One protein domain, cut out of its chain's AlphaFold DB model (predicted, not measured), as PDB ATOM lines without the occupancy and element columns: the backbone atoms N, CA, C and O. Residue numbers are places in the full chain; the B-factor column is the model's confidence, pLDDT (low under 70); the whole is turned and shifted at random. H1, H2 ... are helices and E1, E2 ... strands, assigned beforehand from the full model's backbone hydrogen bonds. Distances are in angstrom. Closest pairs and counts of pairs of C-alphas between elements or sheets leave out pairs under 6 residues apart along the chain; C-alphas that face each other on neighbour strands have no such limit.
ATOM      1  N   LYS A   2      30.002  25.416-118.788       73.38
ATOM      2  CA  LYS A   2      29.620  25.613-117.364       73.38
ATOM      3  C   LYS A   2      28.555  26.703-117.107       73.38
ATOM      4  O   LYS A   2      27.645  26.476-116.322       73.38
ATOM      5  N   LYS A   3      28.618  27.851-117.802       78.94
ATOM      6  CA  LYS A   3      27.610  28.930-117.675       78.94
ATOM      7  C   LYS A   3      26.214  28.522-118.168       78.94
ATOM      8  O   LYS A   3      25.234  28.852-117.518       78.94
ATOM      9  N   LEU A   4      26.128  27.783-119.276       83.81
ATOM     10  CA  LEU A   4      24.851  27.306-119.830       83.81
ATOM     11  C   LEU A   4      24.164  26.316-118.879       83.81
ATOM     12  O   LEU A   4      22.962  26.407-118.666       83.81
ATOM     13  N   ILE A   5      24.945  25.431-118.252       87.94
ATOM     14  CA  ILE A   5      24.446  24.476-117.252       87.94
ATOM     15  C   ILE A   5      23.934  25.216-116.006       87.94
ATOM     16  O   ILE A   5      22.843  24.924-115.529       87.94
ATOM     17  N   ALA A   6      24.676  26.213-115.513       88.38
ATOM     18  CA  ALA A   6      24.250  27.019-114.365       88.38
ATOM     19  C   ALA A   6      22.945  27.787-114.640       88.38
ATOM     20  O   ALA A   6      22.045  27.779-113.804       88.38
ATOM     21  N   VAL A   7      22.812  28.396-115.824       90.56
ATOM     22  CA  VAL A   7      21.578  29.085-116.234       90.56
ATOM     23  C   VAL A   7      20.405  28.106-116.307       90.56
ATOM     24  O   VAL A   7      19.340  28.407-115.779       90.56
ATOM     25  N   ALA A   8      20.596  26.917-116.887       91.75
ATOM     26  CA  ALA A   8      19.544  25.904-116.963       91.75
ATOM     27  C   ALA A   8      19.066  25.450-115.573       91.75
ATOM     28  O   ALA A   8      17.860  25.358-115.341       91.75
ATOM     29  N   ILE A   9      19.987  25.221-114.632       93.38
ATOM     30  CA  ILE A   9      19.655  24.843-113.250       93.38
ATOM     31  C   ILE A   9      18.853  25.953-112.561       93.38
ATOM     32  O   ILE A   9      17.804  25.676-111.983       93.38
ATOM     33  N   VAL A  10      19.308  27.207-112.654       94.25
ATOM     34  CA  VAL A  10      18.634  28.350-112.018       94.25
ATOM     35  C   VAL A  10      17.239  28.566-112.603       94.25
ATOM     36  O   VAL A  10      16.280  28.710-111.848       94.25
ATOM     37  N   SER A  11      17.097  28.518-113.931       93.94
ATOM     38  CA  SER A  11      15.795  28.638-114.597       93.94
ATOM     39  C   SER A  11      14.836  27.521-114.186       93.94
ATOM     40  O   SER A  11      13.665  27.777-113.922       93.94
ATOM     41  N   THR A  12      15.333  26.289-114.076       95.00
ATOM     42  CA  THR A  12      14.519  25.138-113.665       95.00
ATOM     43  C   THR A  12      14.062  25.278-112.212       95.00
ATOM     44  O   THR A  12      12.887  25.077-111.910       95.00
ATOM     45  N   LEU A  13      14.961  25.698-111.316       96.31
ATOM     46  CA  LEU A  13      14.639  25.969-109.913       96.31
ATOM     47  C   LEU A  13      13.567  27.062-109.779       96.31
ATOM     48  O   LEU A  13      12.626  26.908-109.004       96.31
ATOM     49  N   LEU A  14      13.676  28.140-110.563       96.25
ATOM     50  CA  LEU A  14      12.691  29.225-110.607       96.25
ATOM     51  C   LEU A  14      11.304  28.736-111.038       96.25
ATOM     52  O   LEU A  14      10.310  29.135-110.436       96.25
ATOM     53  N   VAL A  15      11.232  27.850-112.035       96.62
ATOM     54  CA  VAL A  15       9.964  27.244-112.472       96.62
ATOM     55  C   VAL A  15       9.365  26.366-111.372       96.62
ATOM     56  O   VAL A  15       8.169  26.452-111.102       96.62
ATOM     57  N   PHE A  16      10.168  25.552-110.684       96.75
ATOM     58  CA  PHE A  16       9.655  24.745-109.572       96.75
ATOM     59  C   PHE A  16       9.173  25.600-108.397       96.75
ATOM     60  O   PHE A  16       8.120  25.315-107.827       96.75
ATOM     61  N   LEU A  17       9.898  26.667-108.056       96.38
ATOM     62  CA  LEU A  17       9.496  27.597-107.001       96.38
ATOM     63  C   LEU A  17       8.209  28.344-107.357       96.38
ATOM     64  O   LEU A  17       7.346  28.501-106.494       96.38
ATOM     65  N   SER A  18       8.042  28.764-108.616       95.56
ATOM     66  CA  SER A  18       6.814  29.431-109.056       95.56
ATOM     67  C   SER A  18       5.617  28.480-109.024       95.56
ATOM     68  O   SER A  18       4.573  28.836-108.480       95.56
ATOM     69  N   LEU A  19       5.782  27.243-109.501       95.75
ATOM     70  CA  LEU A  19       4.752  26.206-109.415       95.75
ATOM     71  C   LEU A  19       4.384  25.895-107.962       95.75
ATOM     72  O   LEU A  19       3.200  25.778-107.644       95.75
ATOM     73  N   TYR A  20       5.371  25.784-107.071       96.44
ATOM     74  CA  TYR A  20       5.129  25.552-105.649       96.44
ATOM     75  C   TYR A  20       4.347  26.705-105.012       96.44
ATOM     76  O   TYR A  20       3.342  26.467-104.345       96.44
ATOM     77  N   ALA A  21       4.758  27.952-105.263       95.81
ATOM     78  CA  ALA A  21       4.086  29.132-104.727       95.81
ATOM     79  C   ALA A  21       2.627  29.222-105.202       95.81
ATOM     80  O   ALA A  21       1.729  29.433-104.387       95.81
ATOM     81  N   VAL A  22       2.369  28.993-106.495       96.38
ATOM     82  CA  VAL A  22       1.006  28.989-107.051       96.38
ATOM     83  C   VAL A  22       0.158  27.886-106.418       96.38
ATOM     84  O   VAL A  22      -0.959  28.155-105.979       96.38
ATOM     85  N   ASN A  23       0.686  26.664-106.298       96.00
ATOM     86  CA  ASN A  23      -0.036  25.567-105.651       96.00
ATOM     87  C   ASN A  23      -0.337  25.864-104.177       96.00
ATOM     88  O   ASN A  23      -1.451  25.611-103.722       96.00
ATOM     89  N   ALA A  24       0.611  26.443-103.436       95.50
ATOM     90  CA  ALA A  24       0.403  26.822-102.041       95.50
ATOM     91  C   ALA A  24      -0.735  27.849-101.893       95.50
ATOM     92  O   ALA A  24      -1.590  27.705-101.016       95.50
ATOM     93  N   VAL A  25      -0.791  28.844-102.787       96.12
ATOM     94  CA  VAL A  25      -1.876  29.837-102.826       96.12
ATOM     95  C   VAL A  25      -3.218  29.176-103.151       96.12
ATOM     96  O   VAL A  25      -4.197  29.415-102.442       96.12
ATOM     97  N   ILE A  26      -3.268  28.309-104.168       96.19
ATOM     98  CA  ILE A  26      -4.493  27.595-104.563       96.19
ATOM     99  C   ILE A  26      -5.012  26.727-103.413       96.19
ATOM    100  O   ILE A  26      -6.195  26.796-103.088       96.19
ATOM    101  N   ILE A  27      -4.142  25.956-102.754       96.81
ATOM    102  CA  ILE A  27      -4.515  25.108-101.612       96.81
ATOM    103  C   ILE A  27      -5.076  25.960-100.469       96.81
ATOM    104  O   ILE A  27      -6.098  25.607 -99.875       96.81
ATOM    105  N   GLY A  28      -4.444  27.100-100.172       95.19
ATOM    106  CA  GLY A  28      -4.935  28.038 -99.162       95.19
ATOM    107  C   GLY A  28      -6.342  28.552 -99.481       95.19
ATOM    108  O   GLY A  28      -7.232  28.503 -98.629       95.19
ATOM    109  N   GLN A  29      -6.566  28.979-100.726       95.31
ATOM    110  CA  GLN A  29      -7.872  29.459-101.185       95.31
ATOM    111  C   GLN A  29      -8.935  28.356-101.176       95.31
ATOM    112  O   GLN A  29     -10.036  28.579-100.674       95.31
ATOM    113  N   GLN A  30      -8.608  27.158-101.664       94.50
ATOM    114  CA  GLN A  30      -9.520  26.013-101.666       94.50
ATOM    115  C   GLN A  30      -9.925  25.618-100.249       94.50
ATOM    116  O   GLN A  30     -11.113  25.453 -99.982       94.50
ATOM    117  N   LYS A  31      -8.967  25.545 -99.320       96.12
ATOM    118  CA  LYS A  31      -9.246  25.240 -97.913       96.12
ATOM    119  C   LYS A  31     -10.163  26.287 -97.283       96.12
ATOM    120  O   LYS A  31     -11.111  25.929 -96.588       96.12
ATOM    121  N   SER A  32      -9.902  27.569 -97.538       95.81
ATOM    122  CA  SER A  32     -10.751  28.652 -97.036       95.81
ATOM    123  C   SER A  32     -12.165  28.562 -97.606       95.81
ATOM    124  O   SER A  32     -13.135  28.651 -96.856       95.81
ATOM    125  N   LYS A  33     -12.296  28.339 -98.920       96.06
ATOM    126  CA  LYS A  33     -13.605  28.260 -99.570       96.06
ATOM    127  C   LYS A  33     -14.389  27.027 -99.137       96.06
ATOM    128  O   LYS A  33     -15.589  27.119 -98.901       96.06
ATOM    129  N   GLN A  34     -13.716  25.892 -98.977       95.44
ATOM    130  CA  GLN A  34     -14.325  24.676 -98.454       95.44
ATOM    131  C   GLN A  34     -14.845  24.892 -97.030       95.44
ATOM    132  O   GLN A  34     -15.976  24.524 -96.738       95.44
ATOM    133  N   LEU A  35     -14.058  25.539 -96.164       95.88
ATOM    134  CA  LEU A  35     -14.474  25.850 -94.798       95.88
ATOM    135  C   LEU A  35     -15.690  26.785 -94.763       95.88
ATOM    136  O   LEU A  35     -16.602  26.570 -93.968       95.88
ATOM    137  N   GLU A  36     -15.708  27.807 -95.617       96.19
ATOM    138  CA  GLU A  36     -16.848  28.714 -95.769       96.19
ATOM    139  C   GLU A  36     -18.108  27.947 -96.193       96.19
ATOM    140  O   GLU A  36     -19.135  28.050 -95.529       96.19
ATOM    141  N   ILE A  37     -18.017  27.108 -97.233       94.44
ATOM    142  CA  ILE A  37     -19.140  26.288 -97.711       94.44
ATOM    143  C   ILE A  37     -19.637  25.349 -96.610       94.44
ATOM    144  O   ILE A  37     -20.838  25.285 -96.359       94.44
ATOM    145  N   SER A  38     -18.735  24.640 -95.923       93.50
ATOM    146  CA  SER A  38     -19.110  23.732 -94.837       93.50
ATOM    147  C   SER A  38     -19.831  24.456 -93.704       93.50
ATOM    148  O   SER A  38     -20.820  23.938 -93.195       93.50
ATOM    149  N   ARG A  39     -19.375  25.656 -93.325       93.75
ATOM    150  CA  ARG A  39     -20.040  26.470 -92.298       93.75
ATOM    151  C   ARG A  39     -21.415  26.935 -92.748       93.75
ATOM    152  O   ARG A  39     -22.361  26.805 -91.983       93.75
ATOM    153  N   THR A  40     -21.541  27.424 -93.978       92.31
ATOM    154  CA  THR A  40     -22.829  27.862 -94.525       92.31
ATOM    155  C   THR A  40     -23.835  26.715 -94.569       92.31
ATOM    156  O   THR A  40     -24.963  26.880 -94.116       92.31
ATOM    157  N   LEU A  41     -23.429  25.535 -95.048       89.62
ATOM    158  CA  LEU A  41     -24.298  24.355 -95.092       89.62
ATOM    159  C   LEU A  41     -24.681  23.862 -93.692       89.62
ATOM    160  O   LEU A  41     -25.826  23.466 -93.478       89.62
ATOM    161  N   LEU A  42     -23.742  23.891 -92.742       89.31
ATOM    162  CA  LEU A  42     -24.016  23.519 -91.357       89.31
ATOM    163  C   LEU A  42     -25.030  24.472 -90.723       89.31
ATOM    164  O   LEU A  42     -26.052  24.004 -90.233       89.31
ATOM    165  N   HIS A  43     -24.788  25.783 -90.791       88.88
ATOM    166  CA  HIS A  43     -25.701  26.785 -90.240       88.88
ATOM    167  C   HIS A  43     -27.088  26.692 -90.862       88.88
ATOM    168  O   HIS A  43     -28.084  26.686 -90.148       88.88
ATOM    169  N   TYR A  44     -27.162  26.524 -92.181       88.75
ATOM    170  CA  TYR A  44     -28.436  26.330 -92.855       88.75
ATOM    171  C   TYR A  44     -29.185  25.086 -92.347       88.75
ATOM    172  O   TYR A  44     -30.371  25.150 -92.027       88.75
ATOM    173  N   SER A  45     -28.486  23.954 -92.227       87.06
ATOM    174  CA  SER A  45     -29.059  22.711 -91.701       87.06
ATOM    175  C   SER A  45     -29.547  22.864 -90.254       87.06
ATOM    176  O   SER A  45     -30.626  22.375 -89.905       87.06
ATOM    177  N   GLU A  46     -28.782  23.565 -89.416       87.44
ATOM    178  CA  GLU A  46     -29.143  23.880 -88.032       87.44
ATOM    179  C   GLU A  46     -30.395  24.763 -87.964       87.44
ATOM    180  O   GLU A  46     -31.340  24.413 -87.254       87.44
ATOM    181  N   ASP A  47     -30.446  25.839 -88.753       87.94
ATOM    182  CA  ASP A  47     -31.569  26.777 -88.805       87.94
ATOM    183  C   ASP A  47     -32.858  26.093 -89.275       87.94
ATOM    184  O   ASP A  47     -33.912  26.231 -88.643       87.94
ATOM    185  N   VAL A  48     -32.787  25.292 -90.345       88.62
ATOM    186  CA  VAL A  48     -33.935  24.518 -90.842       88.62
ATOM    187  C   VAL A  48     -34.389  23.506 -89.794       88.62
ATOM    188  O   VAL A  48     -35.581  23.431 -89.483       88.62
ATOM    189  N   SER A  49     -33.457  22.756 -89.202       87.44
ATOM    190  CA  SER A  49     -33.771  21.765 -88.168       87.44
ATOM    191  C   SER A  49     -34.430  22.412 -86.951       87.44
ATOM    192  O   SER A  49     -35.413  21.888 -86.419       87.44
ATOM    193  N   GLN A  50     -33.928  23.571 -86.520       87.38
ATOM    194  CA  GLN A  50     -34.491  24.337 -85.416       87.38
ATOM    195  C   GLN A  50     -35.875  24.893 -85.762       87.38
ATOM    196  O   GLN A  50     -36.794  24.751 -84.955       87.38
ATOM    197  N   SER A  51     -36.055  25.467 -86.953       86.81
ATOM    198  CA  SER A  51     -37.339  25.997 -87.427       86.81
ATOM    199  C   SER A  51     -38.413  24.909 -87.494       86.81
ATOM    200  O   SER A  51     -39.513  25.080 -86.963       86.81
ATOM    201  N   VAL A  52     -38.079  23.739 -88.048       89.50
ATOM    202  CA  VAL A  52     -38.977  22.577 -88.098       89.50
ATOM    203  C   VAL A  52     -39.309  22.081 -86.693       89.50
ATOM    204  O   VAL A  52     -40.479  21.869 -86.380       89.50
ATOM    205  N   ALA A  53     -38.308  21.928 -85.823       90.12
ATOM    206  CA  ALA A  53     -38.502  21.445 -84.460       90.12
ATOM    207  C   ALA A  53     -39.374  22.390 -83.617       90.12
ATOM    208  O   ALA A  53     -40.268  21.929 -82.904       90.12
ATOM    209  N   LEU A  54     -39.128  23.703 -83.694       89.31
ATOM    210  CA  LEU A  54     -39.920  24.724 -83.004       89.31
ATOM    211  C   LEU A  54     -41.337  24.796 -83.568       89.31
ATOM    212  O   LEU A  54     -42.297  24.779 -82.796       89.31
ATOM    213  N   GLY A  55     -41.466  24.801 -84.896       87.88
ATOM    214  CA  GLY A  55     -42.751  24.751 -85.582       87.88
ATOM    215  C   GLY A  55     -43.568  23.560 -85.106       87.88
ATOM    216  O   GLY A  55     -44.683  23.744 -84.632       87.88
ATOM    217  N   LEU A  56     -42.977  22.364 -85.116       90.75
ATOM    218  CA  LEU A  56     -43.641  21.132 -84.712       90.75
ATOM    219  C   LEU A  56     -44.058  21.140 -83.229       90.75
ATOM    220  O   LEU A  56     -45.183  20.768 -82.901       90.75
ATOM    221  N   LYS A  57     -43.188  21.618 -82.331       91.88
ATOM    222  CA  LYS A  57     -43.481  21.728 -80.890       91.88
ATOM    223  C   LYS A  57     -44.555  22.763 -80.553       91.88
ATOM    224  O   LYS A  57     -45.244  22.608 -79.551       91.88
ATOM    225  N   SER A  58     -44.681  23.816 -81.357       89.94
ATOM    226  CA  SER A  58     -45.650  24.897 -81.133       89.94
ATOM    227  C   SER A  58     -47.097  24.508 -81.464       89.94
ATOM    228  O   SER A  58     -48.031  25.250 -81.155       89.94
ATOM    229  N   ILE A  59     -47.302  23.352 -82.103       92.94
ATOM    230  CA  ILE A  59     -48.615  22.914 -82.568       92.94
ATOM    231  C   ILE A  59     -49.395  22.337 -81.395       92.94
ATOM    232  O   ILE A  59     -49.068  21.282 -80.857       92.94
ATOM    233  N   THR A  60     -50.466  23.032 -81.031       92.38
ATOM    234  CA  THR A  60     -51.362  22.653 -79.934       92.38
ATOM    235  C   THR A  60     -52.673  22.033 -80.410       92.38
ATOM    236  O   THR A  60     -53.390  21.460 -79.596       92.38
ATOM    237  N   ALA A  61     -52.998  22.133 -81.704       92.38
ATOM    238  CA  ALA A  61     -54.191  21.510 -82.275       92.38
ATOM    239  C   ALA A  61     -54.141  19.981 -82.114       92.38
ATOM    240  O   ALA A  61     -53.063  19.388 -82.154       92.38
ATOM    241  N   GLN A  62     -55.302  19.359 -81.900       93.88
ATOM    242  CA  GLN A  62     -55.428  17.932 -81.603       93.88
ATOM    243  C   GLN A  62     -56.617  17.339 -82.352       93.88
ATOM    244  O   GLN A  62     -57.690  17.930 -82.405       93.88
ATOM    245  N   GLY A  63     -56.452  16.131 -82.884       96.25
ATOM    246  CA  GLY A  63     -57.519  15.461 -83.615       96.25
ATOM    247  C   GLY A  63     -57.740  16.029 -85.016       96.25
ATOM    248  O   GLY A  63     -56.851  16.637 -85.617       96.25
ATOM    249  N   CYS A  64     -58.932  15.760 -85.549       97.31
ATOM    250  CA  CYS A  64     -59.291  15.963 -86.957       97.31
ATOM    251  C   CYS A  64     -60.642  16.665 -87.133       97.31
ATOM    252  O   CYS A  64     -61.307  16.482 -88.157       97.31
ATOM    253  N   ASP A  65     -61.089  17.411 -86.122       97.06
ATOM    254  CA  ASP A  65     -62.249  18.281 -86.280       97.06
ATOM    255  C   ASP A  65     -61.929  19.460 -87.214       97.06
ATOM    256  O   ASP A  65     -60.780  19.701 -87.600       97.06
ATOM    257  N   LYS A  66     -62.973  20.189 -87.615       96.94
ATOM    258  CA  LYS A  66     -62.840  21.303 -88.558       96.94
ATOM    259  C   LYS A  66     -61.860  22.364 -88.046       96.94
ATOM    260  O   LYS A  66     -61.004  22.806 -88.805       96.94
ATOM    261  N   THR A  67     -61.945  22.715 -86.765       97.25
ATOM    262  CA  THR A  67     -61.078  23.713 -86.123       97.25
ATOM    263  C   THR A  67     -59.605  23.312 -86.189       97.25
ATOM    264  O   THR A  67     -58.749  24.122 -86.542       97.25
ATOM    265  N   SER A  68     -59.303  22.048 -85.905       97.25
ATOM    266  CA  SER A  68     -57.945  21.507 -85.918       97.25
ATOM    267  C   SER A  68     -57.394  21.424 -87.335       97.25
ATOM    268  O   SER A  68     -56.268  21.851 -87.575       97.25
ATOM    269  N   LEU A  69     -58.205  20.971 -88.298       98.06
ATOM    270  CA  LEU A  69     -57.837  20.959 -89.716       98.06
ATOM    271  C   LEU A  69     -57.547  22.364 -90.249       98.06
ATOM    272  O   LEU A  69     -56.545  22.566 -90.935       98.06
ATOM    273  N   ASP A  70     -58.385  23.344 -89.914       97.31
ATOM    274  CA  ASP A  70     -58.174  24.736 -90.311       97.31
ATOM    275  C   ASP A  70     -56.901  25.304 -89.672       97.31
ATOM    276  O   ASP A  70     -56.127  25.997 -90.336       97.31
ATOM    277  N   ARG A  71     -56.600  24.924 -88.424       96.62
ATOM    278  CA  ARG A  71     -55.340  25.294 -87.775       96.62
ATOM    279  C   ARG A  71     -54.131  24.662 -88.459       96.62
ATOM    280  O   ARG A  71     -53.158  25.366 -88.725       96.62
ATOM    281  N   TYR A  72     -54.184  23.372 -88.789       96.81
ATOM    282  CA  TYR A  72     -53.118  22.697 -89.531       96.81
ATOM    283  C   TYR A  72     -52.878  23.360 -90.894       96.81
ATOM    284  O   TYR A  72     -51.730  23.596 -91.264       96.81
ATOM    285  N   ARG A  73     -53.940  23.748 -91.613       96.62
ATOM    286  CA  ARG A  73     -53.836  24.484 -92.887       96.62
ATOM    287  C   ARG A  73     -53.137  25.826 -92.723       96.62
ATOM    288  O   ARG A  73     -52.240  26.129 -93.502       96.62
ATOM    289  N   GLN A  74     -53.492  26.600 -91.697       95.50
ATOM    290  CA  GLN A  74     -52.808  27.862 -91.394       95.50
ATOM    291  C   GLN A  74     -51.316  27.645 -91.113       95.50
ATOM    292  O   GLN A  74     -50.478  28.350 -91.667       95.50
ATOM    293  N   ILE A  75     -50.974  26.648 -90.290       93.44
ATOM    294  CA  ILE A  75     -49.576  26.322 -89.972       93.44
ATOM    295  C   ILE A  75     -48.810  25.938 -91.240       93.44
ATOM    296  O   ILE A  75     -47.720  26.451 -91.470       93.44
ATOM    297  N   LYS A  76     -49.394  25.078 -92.082       92.56
ATOM    298  CA  LYS A  76     -48.802  24.662 -93.356       92.56
ATOM    299  C   LYS A  76     -48.545  25.852 -94.277       92.56
ATOM    300  O   LYS A  76     -47.489  25.931 -94.888       92.56
ATOM    301  N   LEU A  77     -49.505  26.771 -94.398       92.25
ATOM    302  CA  LEU A  77     -49.367  27.960 -95.246       92.25
ATOM    303  C   LEU A  77     -48.275  28.912 -94.742       92.25
ATOM    304  O   LEU A  77     -47.599  29.539 -95.551       92.25
ATOM    305  N   ASN A  78     -48.074  28.976 -93.427       91.00
ATOM    306  CA  ASN A  78     -47.084  29.849 -92.800       91.00
ATOM    307  C   ASN A  78     -45.689  29.212 -92.673       91.00
ATOM    308  O   ASN A  78     -44.767  29.879 -92.205       91.00
ATOM    309  N   ASN A  79     -45.512  27.942 -93.055       88.69
ATOM    310  CA  ASN A  79     -44.238  27.239 -92.929       88.69
ATOM    311  C   ASN A  79     -43.824  26.575 -94.249       88.69
ATOM    312  O   ASN A  79     -44.313  25.511 -94.621       88.69
ATOM    313  N   LEU A  80     -42.859  27.191 -94.934       88.44
ATOM    314  CA  LEU A  80     -42.351  26.738 -96.236       88.44
ATOM    315  C   LEU A  80     -41.627  25.380 -96.178       88.44
ATOM    316  O   LEU A  80     -41.499  24.698 -97.198       88.44
ATOM    317  N   TYR A  81     -41.172  24.970 -94.994       90.75
ATOM    318  CA  TYR A  81     -40.482  23.700 -94.778       90.75
ATOM    319  C   TYR A  81     -41.451  22.528 -94.583       90.75
ATOM    320  O   TYR A  81     -41.029  21.369 -94.591       90.75
ATOM    321  N   PHE A  82     -42.754  22.796 -94.456       92.25
ATOM    322  CA  PHE A  82     -43.783  21.767 -94.331       92.25
ATOM    323  C   PHE A  82     -44.456  21.538 -95.687       92.25
ATOM    324  O   PHE A  82     -45.194  22.382 -96.194       92.25
ATOM    325  N   ALA A  83     -44.221  20.365 -96.276       93.75
ATOM    326  CA  ALA A  83     -45.000  19.909 -97.424       93.75
ATOM    327  C   ALA A  83     -46.468  19.718 -97.020       93.75
ATOM    328  O   ALA A  83     -47.374  20.192 -97.707       93.75
ATOM    329  N   ASP A  84     -46.680  19.067 -95.876       95.25
ATOM    330  CA  ASP A  84     -47.981  18.861 -95.245       95.25
ATOM    331  C   ASP A  84     -47.795  18.603 -93.736       95.25
ATOM    332  O   ASP A  84     -46.678  18.416 -93.246       95.25
ATOM    333  N   ILE A  85     -48.892  18.601 -92.993       96.50
ATOM    334  CA  ILE A  85     -48.965  18.421 -91.539       96.50
ATOM    335  C   ILE A  85     -50.204  17.588 -91.230       96.50
ATOM    336  O   ILE A  85     -51.244  17.772 -91.855       96.50
ATOM    337  N   GLY A  86     -50.128  16.695 -90.252       97.25
ATOM    338  CA  GLY A  86     -51.250  15.849 -89.881       97.25
ATOM    339  C   GLY A  86     -51.255  15.394 -88.435       97.25
ATOM    340  O   GLY A  86     -50.364  15.710 -87.645       97.25
ATOM    341  N   PHE A  87     -52.289  14.620 -88.119       98.31
ATOM    342  CA  PHE A  87     -52.527  14.048 -86.803       98.31
ATOM    343  C   PHE A  87     -52.456  12.522 -86.852       98.31
ATOM    344  O   PHE A  87     -52.988  11.884 -87.768       98.31
ATOM    345  N   ILE A  88     -51.814  11.949 -85.840       98.00
ATOM    346  CA  ILE A  88     -51.658  10.519 -85.630       98.00
ATOM    347  C   ILE A  88     -52.572  10.085 -84.489       98.00
ATOM    348  O   ILE A  88     -52.451  10.562 -83.361       98.00
ATOM    349  N   ASP A  89     -53.415   9.098 -84.765       97.38
ATOM    350  CA  ASP A  89     -54.168   8.367 -83.754       97.38
ATOM    351  C   ASP A  89     -53.866   6.872 -83.879       97.38
ATOM    352  O   ASP A  89     -53.839   6.317 -84.979       97.38
ATOM    353  N   LYS A  90     -53.591   6.218 -82.745       94.81
ATOM    354  CA  LYS A  90     -53.282   4.774 -82.669       94.81
ATOM    355  C   LYS A  90     -52.237   4.304 -83.698       94.81
ATOM    356  O   LYS A  90     -52.404   3.272 -84.345       94.81
ATOM    357  N   GLY A  91     -51.167   5.085 -83.872       94.19
ATOM    358  CA  GLY A  91     -50.067   4.768 -84.794       94.19
ATOM    359  C   GLY A  91     -50.408   4.920 -86.282       94.19
ATOM    360  O   GLY A  91     -49.655   4.450 -87.135       94.19
ATOM    361  N   LYS A  92     -51.534   5.562 -86.610       97.19
ATOM    362  CA  LYS A  92     -51.954   5.840 -87.984       97.19
ATOM    363  C   LYS A  92     -52.206   7.325 -88.176       97.19
ATOM    364  O   LYS A  92     -52.801   7.979 -87.328       97.19
ATOM    365  N   ILE A  93     -51.799   7.845 -89.322       97.81
ATOM    366  CA  ILE A  93     -52.166   9.178 -89.780       97.81
ATOM    367  C   ILE A  93     -53.654   9.136 -90.121       97.81
ATOM    368  O   ILE A  93     -54.075   8.369 -90.988       97.81
ATOM    369  N   VAL A  94     -54.450   9.929 -89.413       98.19
ATOM    370  CA  VAL A  94     -55.917   9.955 -89.548       98.19
ATOM    371  C   VAL A  94     -56.419  11.196 -90.277       98.19
ATOM    372  O   VAL A  94     -57.512  11.178 -90.844       98.19
ATOM    373  N   CYS A  95     -55.629  12.267 -90.301       98.06
ATOM    374  CA  CYS A  95     -55.909  13.445 -91.106       98.06
ATOM    375  C   CYS A  95     -54.653  14.252 -91.409       98.06
ATOM    376  O   CYS A  95     -53.677  14.185 -90.660       98.06
ATOM    377  N   THR A  96     -54.711  15.047 -92.478       97.56
ATOM    378  CA  THR A  96     -53.694  16.051 -92.811       97.56
ATOM    379  C   THR A  96     -54.330  17.386 -93.202       97.56
ATOM    380  O   THR A  96     -55.532  17.456 -93.468       97.56
ATOM    381  N   ALA A  97     -53.550  18.468 -93.226       96.69
ATOM    382  CA  ALA A  97     -54.028  19.776 -93.668       96.69
ATOM    383  C   ALA A  97     -54.485  19.744 -95.128       96.69
ATOM    384  O   ALA A  97     -55.512  20.349 -95.459       96.69
ATOM    385  N   PHE A  98     -53.736  19.040 -95.982       94.19
ATOM    386  CA  PHE A  98     -54.019  18.966 -97.410       94.19
ATOM    387  C   PHE A  98     -55.213  18.058 -97.734       94.19
ATOM    388  O   PHE A  98     -56.124  18.482 -98.444       94.19
ATOM    389  N   TRP A  99     -55.260  16.843 -97.178       94.75
ATOM    390  CA  TRP A  99     -56.311  15.862 -97.493       94.75
ATOM    391  C   TRP A  99     -57.510  15.885 -96.540       94.75
ATOM    392  O   TRP A  99     -58.514  15.221 -96.796       94.75
ATOM    393  N   GLY A 100     -57.448  16.643 -95.444       96.81
ATOM    394  CA  GLY A 100     -58.482  16.611 -94.414       96.81
ATOM    395  C   GLY A 100     -58.503  15.269 -93.681       96.81
ATOM    396  O   GLY A 100     -57.462  14.646 -93.474       96.81
ATOM    397  N   LYS A 101     -59.690  14.820 -93.258       97.81
ATOM    398  CA  LYS A 101     -59.868  13.515 -92.608       97.81
ATOM    399  C   LYS A 101     -59.754  12.390 -93.635       97.81
ATOM    400  O   LYS A 101     -60.518  12.350 -94.595       97.81
ATOM    401  N   LEU A 102     -58.825  11.464 -93.412       96.56
ATOM    402  CA  LEU A 102     -58.586  10.349 -94.319       96.56
ATOM    403  C   LEU A 102     -59.681   9.292 -94.148       96.56
ATOM    404  O   LEU A 102     -59.956   8.855 -93.030       96.56
ATOM    405  N   ALA A 103     -60.279   8.855 -95.261       94.94
ATOM    406  CA  ALA A 103     -61.240   7.750 -95.259       94.94
ATOM    407  C   ALA A 103     -60.589   6.444 -94.768       94.94
ATOM    408  O   ALA A 103     -61.173   5.713 -93.971       94.94
ATOM    409  N   THR A 104     -59.342   6.211 -95.186       95.19
ATOM    410  CA  THR A 104     -58.514   5.084 -94.747       95.19
ATOM    411  C   THR A 104     -57.268   5.624 -94.047       95.19
ATOM    412  O   THR A 104     -56.377   6.139 -94.728       95.19
ATOM    413  N   PRO A 105     -57.169   5.521 -92.709       96.69
ATOM    414  CA  PRO A 105     -55.980   5.948 -91.980       96.69
ATOM    415  C   PRO A 105     -54.712   5.234 -92.460       96.69
ATOM    416  O   PRO A 105     -54.708   4.017 -92.666       96.69
ATOM    417  N   VAL A 106     -53.621   5.983 -92.600       96.31
ATOM    418  CA  VAL A 106     -52.348   5.490 -93.141       96.31
ATOM    419  C   VAL A 106     -51.424   5.085 -92.000       96.31
ATOM    420  O   VAL A 106     -51.127   5.893 -91.129       96.31
ATOM    421  N   ALA A 107     -50.959   3.835 -91.985       95.88
ATOM    422  CA  ALA A 107     -49.994   3.384 -90.985       95.88
ATOM    423  C   ALA A 107     -48.652   4.116 -91.127       95.88
ATOM    424  O   ALA A 107     -48.213   4.411 -92.242       95.88
ATOM    425  N   LEU A 108     -48.004   4.386 -89.992       95.88
ATOM    426  CA  LEU A 108     -46.616   4.835 -89.991       95.88
ATOM    427  C   LEU A 108     -45.691   3.734 -90.548       95.88
ATOM    428  O   LEU A 108     -46.022   2.549 -90.440       95.88
ATOM    429  N   PRO A 109     -44.534   4.101 -91.132       93.81
ATOM    430  CA  PRO A 109     -43.500   3.143 -91.502       93.81
ATOM    431  C   PRO A 109     -43.057   2.302 -90.299       93.81
ATOM    432  O   PRO A 109     -43.094   2.771 -89.161       93.81
ATOM    433  N   ALA A 110     -42.624   1.066 -90.560       90.44
ATOM    434  CA  ALA A 110     -42.184   0.148 -89.506       90.44
ATOM    435  C   ALA A 110     -40.933   0.660 -88.774       90.44
ATOM    436  O   ALA A 110     -40.814   0.505 -87.561       90.44
ATOM    437  N   GLU A 111     -40.019   1.296 -89.507       92.81
ATOM    438  CA  GLU A 111     -38.799   1.868 -88.951       92.81
ATOM    439  C   GLU A 111     -39.002   3.347 -88.624       92.81
ATOM    440  O   GLU A 111     -39.242   4.180 -89.502       92.81
ATOM    441  N   LEU A 112     -38.890   3.667 -87.336       95.19
ATOM    442  CA  LEU A 112     -38.917   5.029 -86.817       95.19
ATOM    443  C   LEU A 112     -37.620   5.295 -86.062       95.19
ATOM    444  O   LEU A 112     -37.269   4.570 -85.129       95.19
ATOM    445  N   HIS A 113     -36.921   6.365 -86.425       95.19
ATOM    446  CA  HIS A 113     -35.712   6.771 -85.722       95.19
ATOM    447  C   HIS A 113     -36.060   7.721 -84.573       95.19
ATOM    448  O   HIS A 113     -36.563   8.824 -84.793       95.19
ATOM    449  N   LYS A 114     -35.780   7.311 -83.333       94.94
ATOM    450  CA  LYS A 114     -36.011   8.137 -82.143       94.94
ATOM    451  C   LYS A 114     -34.803   9.017 -81.849       94.94
ATOM    452  O   LYS A 114     -33.707   8.528 -81.598       94.94
ATOM    453  N   THR A 115     -35.034  10.321 -81.796       91.69
ATOM    454  CA  THR A 115     -34.017  11.301 -81.402       91.69
ATOM    455  C   THR A 115     -33.967  11.466 -79.880       91.69
ATOM    456  O   THR A 115     -34.975  11.302 -79.185       91.69
ATOM    457  N   LEU A 116     -32.817  11.900 -79.353       90.00
ATOM    458  CA  LEU A 116     -32.649  12.229 -77.927       90.00
ATOM    459  C   LEU A 116     -33.601  13.337 -77.443       90.00
ATOM    460  O   LEU A 116     -33.917  13.411 -76.260       90.00
ATOM    461  N   ARG A 117     -34.080  14.198 -78.350       87.25
ATOM    462  CA  ARG A 117     -34.973  15.329 -78.039       87.25
ATOM    463  C   ARG A 117     -36.465  14.980 -78.126       87.25
ATOM    464  O   ARG A 117     -37.298  15.883 -78.051       87.25
ATOM    465  N   GLY A 118     -36.800  13.697 -78.281       90.56
ATOM    466  CA  GLY A 118     -38.176  13.196 -78.257       90.56
ATOM    467  C   GLY A 118     -38.915  13.235 -79.597       90.56
ATOM    468  O   GLY A 118     -40.092  12.894 -79.635       90.56
ATOM    469  N   PHE A 119     -38.249  13.616 -80.690       94.06
ATOM    470  CA  PHE A 119     -38.811  13.489 -82.038       94.06
ATOM    471  C   PHE A 119     -38.657  12.063 -82.558       94.06
ATOM    472  O   PHE A 119     -37.623  11.431 -82.312       94.06
ATOM    473  N   LEU A 120     -39.640  11.603 -83.328       95.75
ATOM    474  CA  LEU A 120     -39.508  10.425 -84.180       95.75
ATOM    475  C   LEU A 120     -39.347  10.885 -85.628       95.75
ATOM    476  O   LEU A 120     -40.092  11.746 -86.090       95.75
ATOM    477  N   LEU A 121     -38.381  10.318 -86.336       94.94
ATOM    478  CA  LEU A 121     -38.173  10.552 -87.760       94.94
ATOM    479  C   LEU A 121     -38.655   9.328 -88.529       94.94
ATOM    480  O   LEU A 121     -38.369   8.194 -88.143       94.94
ATOM    481  N   ALA A 122     -39.386   9.573 -89.607       95.00
ATOM    482  CA  ALA A 122     -39.939   8.545 -90.471       95.00
ATOM    483  C   ALA A 122     -39.563   8.838 -91.923       95.00
ATOM    484  O   ALA A 122     -39.550   9.995 -92.344       95.00
ATOM    485  N   GLN A 123     -39.314   7.788 -92.699       95.00
ATOM    486  CA  GLN A 123     -39.149   7.888 -94.142       95.00
ATOM    487  C   GLN A 123     -40.293   7.145 -94.825       95.00
ATOM    488  O   GLN A 123     -40.538   5.969 -94.568       95.00
ATOM    489  N   PHE A 124     -41.006   7.845 -95.698       94.50
ATOM    490  CA  PHE A 124     -42.091   7.288 -96.487       94.50
ATOM    491  C   PHE A 124     -41.624   7.032 -97.918       94.50
ATOM    492  O   PHE A 124     -40.936   7.853 -98.526       94.50
ATOM    493  N   SER A 125     -42.060   5.908 -98.473       92.25
ATOM    494  CA  SER A 125     -41.840   5.498 -99.865       92.25
ATOM    495  C   SER A 125     -43.162   5.147-100.563       92.25
ATOM    496  O   SER A 125     -43.209   4.346-101.499       92.25
ATOM    497  N   ARG A 126     -44.269   5.732-100.090       90.25
ATOM    498  CA  ARG A 126     -45.629   5.357-100.470       90.25
ATOM    499  C   ARG A 126     -46.166   6.289-101.560       90.25
ATOM    500  O   ARG A 126     -46.680   7.362-101.265       90.25
ATOM    501  N   LYS A 127     -46.069   5.863-102.824       87.12
ATOM    502  CA  LYS A 127     -46.402   6.683-104.011       87.12
ATOM    503  C   LYS A 127     -47.830   7.244-104.029       87.12
ATOM    504  O   LYS A 127     -48.029   8.331-104.552       87.12
ATOM    505  N   ASP A 128     -48.802   6.518-103.480       86.88
ATOM    506  CA  ASP A 128     -50.217   6.913-103.393       86.88
ATOM    507  C   ASP A 128     -50.517   7.887-102.241       86.88
ATOM    508  O   ASP A 128     -51.647   8.348-102.105       86.88
ATOM    509  N   PHE A 129     -49.523   8.197-101.406       90.69
ATOM    510  CA  PHE A 129     -49.678   9.074-100.252       90.69
ATOM    511  C   PHE A 129     -48.542  10.096-100.180       90.69
ATOM    512  O   PHE A 129     -48.730  11.256-100.522       90.69
ATOM    513  N   PHE A 130     -47.343   9.676 -99.780       92.44
ATOM    514  CA  PHE A 130     -46.191  10.557 -99.645       92.44
ATOM    515  C   PHE A 130     -44.882   9.782 -99.837       92.44
ATOM    516  O   PHE A 130     -44.735   8.653 -99.362       92.44
ATOM    517  N   THR A 131     -43.913  10.422-100.490       93.12
ATOM    518  CA  THR A 131     -42.537   9.931-100.622       93.12
ATOM    519  C   THR A 131     -41.596  11.016-100.121       93.12
ATOM    520  O   THR A 131     -41.545  12.099-100.700       93.12
ATOM    521  N   GLY A 132     -40.854  10.734 -99.053       92.69
ATOM    522  CA  GLY A 132     -39.970  11.703 -98.414       92.69
ATOM    523  C   GLY A 132     -39.848  11.491 -96.910       92.69
ATOM    524  O   GLY A 132     -40.297  10.480 -96.369       92.69
ATOM    525  N   ASN A 133     -39.252  12.466 -96.230       93.62
ATOM    526  CA  ASN A 133     -39.049  12.410 -94.787       93.62
ATOM    527  C   ASN A 133     -40.217  13.053 -94.037       93.62
ATOM    528  O   ASN A 133     -40.891  13.960 -94.530       93.62
ATOM    529  N   ALA A 134     -40.438  12.590 -92.819       95.06
ATOM    530  CA  ALA A 134     -41.392  13.161 -91.896       95.06
ATOM    531  C   ALA A 134     -40.802  13.210 -90.487       95.06
ATOM    532  O   ALA A 134     -39.995  12.360 -90.102       95.06
ATOM    533  N   ALA A 135     -41.229  14.202 -89.715       95.44
ATOM    534  CA  ALA A 135     -40.898  14.325 -88.306       95.44
ATOM    535  C   ALA A 135     -42.179  14.298 -87.478       95.44
ATOM    536  O   ALA A 135     -43.196  14.876 -87.859       95.44
ATOM    537  N   ILE A 136     -42.121  13.616 -86.342       96.38
ATOM    538  CA  ILE A 136     -43.249  13.409 -85.446       96.38
ATOM    539  C   ILE A 136     -42.859  13.893 -84.057       96.38
ATOM    540  O   ILE A 136     -41.775  13.584 -83.553       96.38
ATOM    541  N   TYR A 137     -43.768  14.627 -83.431       95.81
ATOM    542  CA  TYR A 137     -43.684  15.011 -82.030       95.81
ATOM    543  C   TYR A 137     -45.061  14.827 -81.399       95.81
ATOM    544  O   TYR A 137     -46.051  15.379 -81.883       95.81
ATOM    545  N   ASN A 138     -45.131  14.025 -80.336       94.69
ATOM    546  CA  ASN A 138     -46.390  13.540 -79.768       94.69
ATOM    547  C   ASN A 138     -47.262  12.879 -80.856       94.69
ATOM    548  O   ASN A 138     -46.852  11.892 -81.463       94.69
ATOM    549  N   ASN A 139     -48.439  13.440 -81.123       96.62
ATOM    550  CA  ASN A 139     -49.398  12.950 -82.110       96.62
ATOM    551  C   ASN A 139     -49.408  13.783 -83.400       96.62
ATOM    552  O   ASN A 139     -50.277  13.586 -84.241       96.62
ATOM    553  N   ILE A 140     -48.472  14.719 -83.572       97.44
ATOM    554  CA  ILE A 140     -48.394  15.568 -84.762       97.44
ATOM    555  C   ILE A 140     -47.279  15.071 -85.664       97.44
ATOM    556  O   ILE A 140     -46.168  14.820 -85.201       97.44
ATOM    557  N   ILE A 141     -47.577  14.967 -86.954       97.06
ATOM    558  CA  ILE A 141     -46.616  14.647 -88.004       97.06
ATOM    559  C   ILE A 141     -46.493  15.826 -88.962       97.06
ATOM    560  O   ILE A 141     -47.497  16.423 -89.344       97.06
ATOM    561  N   ILE A 142     -45.273  16.145 -89.377       95.94
ATOM    562  CA  ILE A 142     -45.013  17.014 -90.526       95.94
ATOM    563  C   ILE A 142     -44.267  16.230 -91.587       95.94
ATOM    564  O   ILE A 142     -43.392  15.423 -91.277       95.94
ATOM    565  N   PHE A 143     -44.611  16.495 -92.836       95.12
ATOM    566  CA  PHE A 143     -43.940  15.975 -94.013       95.12
ATOM    567  C   PHE A 143     -42.995  17.056 -94.527       95.12
ATOM    568  O   PHE A 143     -43.407  18.202 -94.721       95.12
ATOM    569  N   THR A 144     -41.717  16.731 -94.709       92.56
ATOM    570  CA  THR A 144     -40.709  17.734 -95.070       92.56
ATOM    571  C   THR A 144     -40.871  18.173 -96.519       92.56
ATOM    572  O   THR A 144     -40.997  17.341 -97.418       92.56
ATOM    573  N   SER A 145     -40.812  19.480 -96.748       90.25
ATOM    574  CA  SER A 145     -40.759  20.078 -98.082       90.25
ATOM    575  C   SER A 145     -39.408  19.812 -98.761       90.25
ATOM    576  O   SER A 145     -38.382  19.792 -98.077       90.25
ATOM    577  N   PRO A 146     -39.351  19.708-100.103       85.19
ATOM    578  CA  PRO A 146     -38.088  19.742-100.844       85.19
ATOM    579  C   PRO A 146     -37.245  20.993-100.557       85.19
ATOM    580  O   PRO A 146     -36.034  20.978-100.749       85.19
ATOM    581  N   LEU A 147     -37.873  22.074-100.074       82.94
ATOM    582  CA  LEU A 147     -37.180  23.293 -99.658       82.94
ATOM    583  C   LEU A 147     -36.260  23.086 -98.448       82.94
ATOM    584  O   LEU A 147     -35.356  23.885 -98.271       82.94
ATOM    585  N   CYS A 148     -36.425  22.015 -97.663       77.75
ATOM    586  CA  CYS A 148     -35.489  21.684 -96.584       77.75
ATOM    587  C   CYS A 148     -34.097  21.259 -97.086       77.75
ATOM    588  O   CYS A 148     -33.175  21.155 -96.285       77.75
ATOM    589  N   LEU A 149     -33.958  20.945 -98.381       67.94
ATOM    590  CA  LEU A 149     -32.731  20.418 -98.992       67.94
ATOM    591  C   LEU A 149     -32.063  21.402 -99.965       67.94
ATOM    592  O   LEU A 149     -31.034  21.061-100.545       67.94
ATOM    593  N   ARG A 150     -32.672  22.570-100.199       59.66
ATOM    594  CA  ARG A 150     -32.074  23.655-100.995       59.66
ATOM    595  C   ARG A 150     -31.176  24.498-100.127       59.66
ATOM    596  O   ARG A 150     -30.106  24.908-100.611       59.66
TER     597      ARG A 150
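Overview. This is residues 2 to 150 of the 150 residues of the protein "EAL domain-containing protein" of Enterobacter asburiae (UniProt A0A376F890). A small, compact head, made of one strongly twisted antiparallel sheet curled like part of a barrel, sits at one end of a very long helix, H1, whose residues 2 to 40 stick out from the head as a free stalk. The last turns of H1 and the shorter helix H2 cover one face of the seven-stranded sheet, and the very short H3 only grazes it. The printed part has 149 residues with three named helices and seven named strands, in the order H1 H2 E1 E2 E3 E4 E5 E6 E7 H3, and the class is mixed, helices and strands. The order across the sheet is E3 E2 E1 E7 E6 E5 E4. The whole is extended, with a radius of gyration of the C-alphas of 27.1 A, and its spans of 97 by 27 by 27 A make a rod, its length made by H1.

Arrangement. In the sheet, E1 (residues 82 to 89) and E7 (residues 140 to 144) are antiparallel neighbours at 152 degrees, with N 86 and O 141 within hydrogen-bond range at 2.8 A. On the other side of E1 from E7 is E2 (residues 92 to 96), a hairpin with E1, where N 94 and O 87 are 2.9 A apart. E3 (residues 100 to 107), an edge strand, forms a hairpin with E2, with N 93 and O 106 at 2.7 A; E3 bends by 90 degrees at residue 103. E6 (residues 130 to 137) forms a hairpin with E7, with N 142 and O 135 at 2.9 A, and bends by 71 degrees at residue 133. E5 (residues 120 to 126) forms a hairpin with E6, with N 122 and O 134 at 2.9 A. The other edge strand, E4 (residues 112 to 114), forms a hairpin with E5, with N 121 and O 113 at 2.8 A. E1 E2 E3 and E4 E5 E6 E7 are two meanders, in which each strand is the antiparallel neighbour of the one before. H2 (residues 66 to 78) is on the sheet at a height of 8.9 A, over E2 and E1, and runs along the strands, at 26 degrees to E1 on the local plane; its closest C-alphas to E1 are those of Lys 76 and Phe 82, 5.9 A apart. H1 (residues 2 to 57) is on the same face, two layers in all, helices on one face of a sheet. It is only just over E7 and E6, with 3 of its C-alphas falling on each, and slantwise to the strands, at 51 degrees to E6 on the local plane; the closest C-alphas of H1 and E6 are those of Leu 56 and Tyr 137, 6.7 A apart. H1 and H2 are only just apart, their closest C-alphas 8.3 A from each other. H3 (residues 146 to 149) is close to H1 but not clearly touching it, with the C-alphas of Val 48 and Cys 148 the closest at 6.6 A. In H1 and H2 every O i to N i+4 pair is within hydrogen-bond range; H3 is too short for such a pair.

Along the chain. E1 is 20.0 A long from first to last C-alpha, E6 18.3 A, E5 18.1 A and E3 16.1 A. H1 runs 81.8 A, from C-alpha 2 at (29.620, 25.613, -117.364) to C-alpha 57 at (-43.481, 21.728, -80.890). H2 runs 18.4 A. H3 ends with C-alpha 149 at (-32.731, 20.418, -98.992).

Size, cuts and confidence. The two C-alphas farthest apart are those of Lys 2 and Asp 65, at 97.3 A. Without residues 2 to 40, the body spans 40 by 29 by 26 A. The printed part has no cut and no long link; H1 to H2 is short, and the others are tight. The mean pLDDT of the printed part is 92.9, and residues 149 to 150 are under 70.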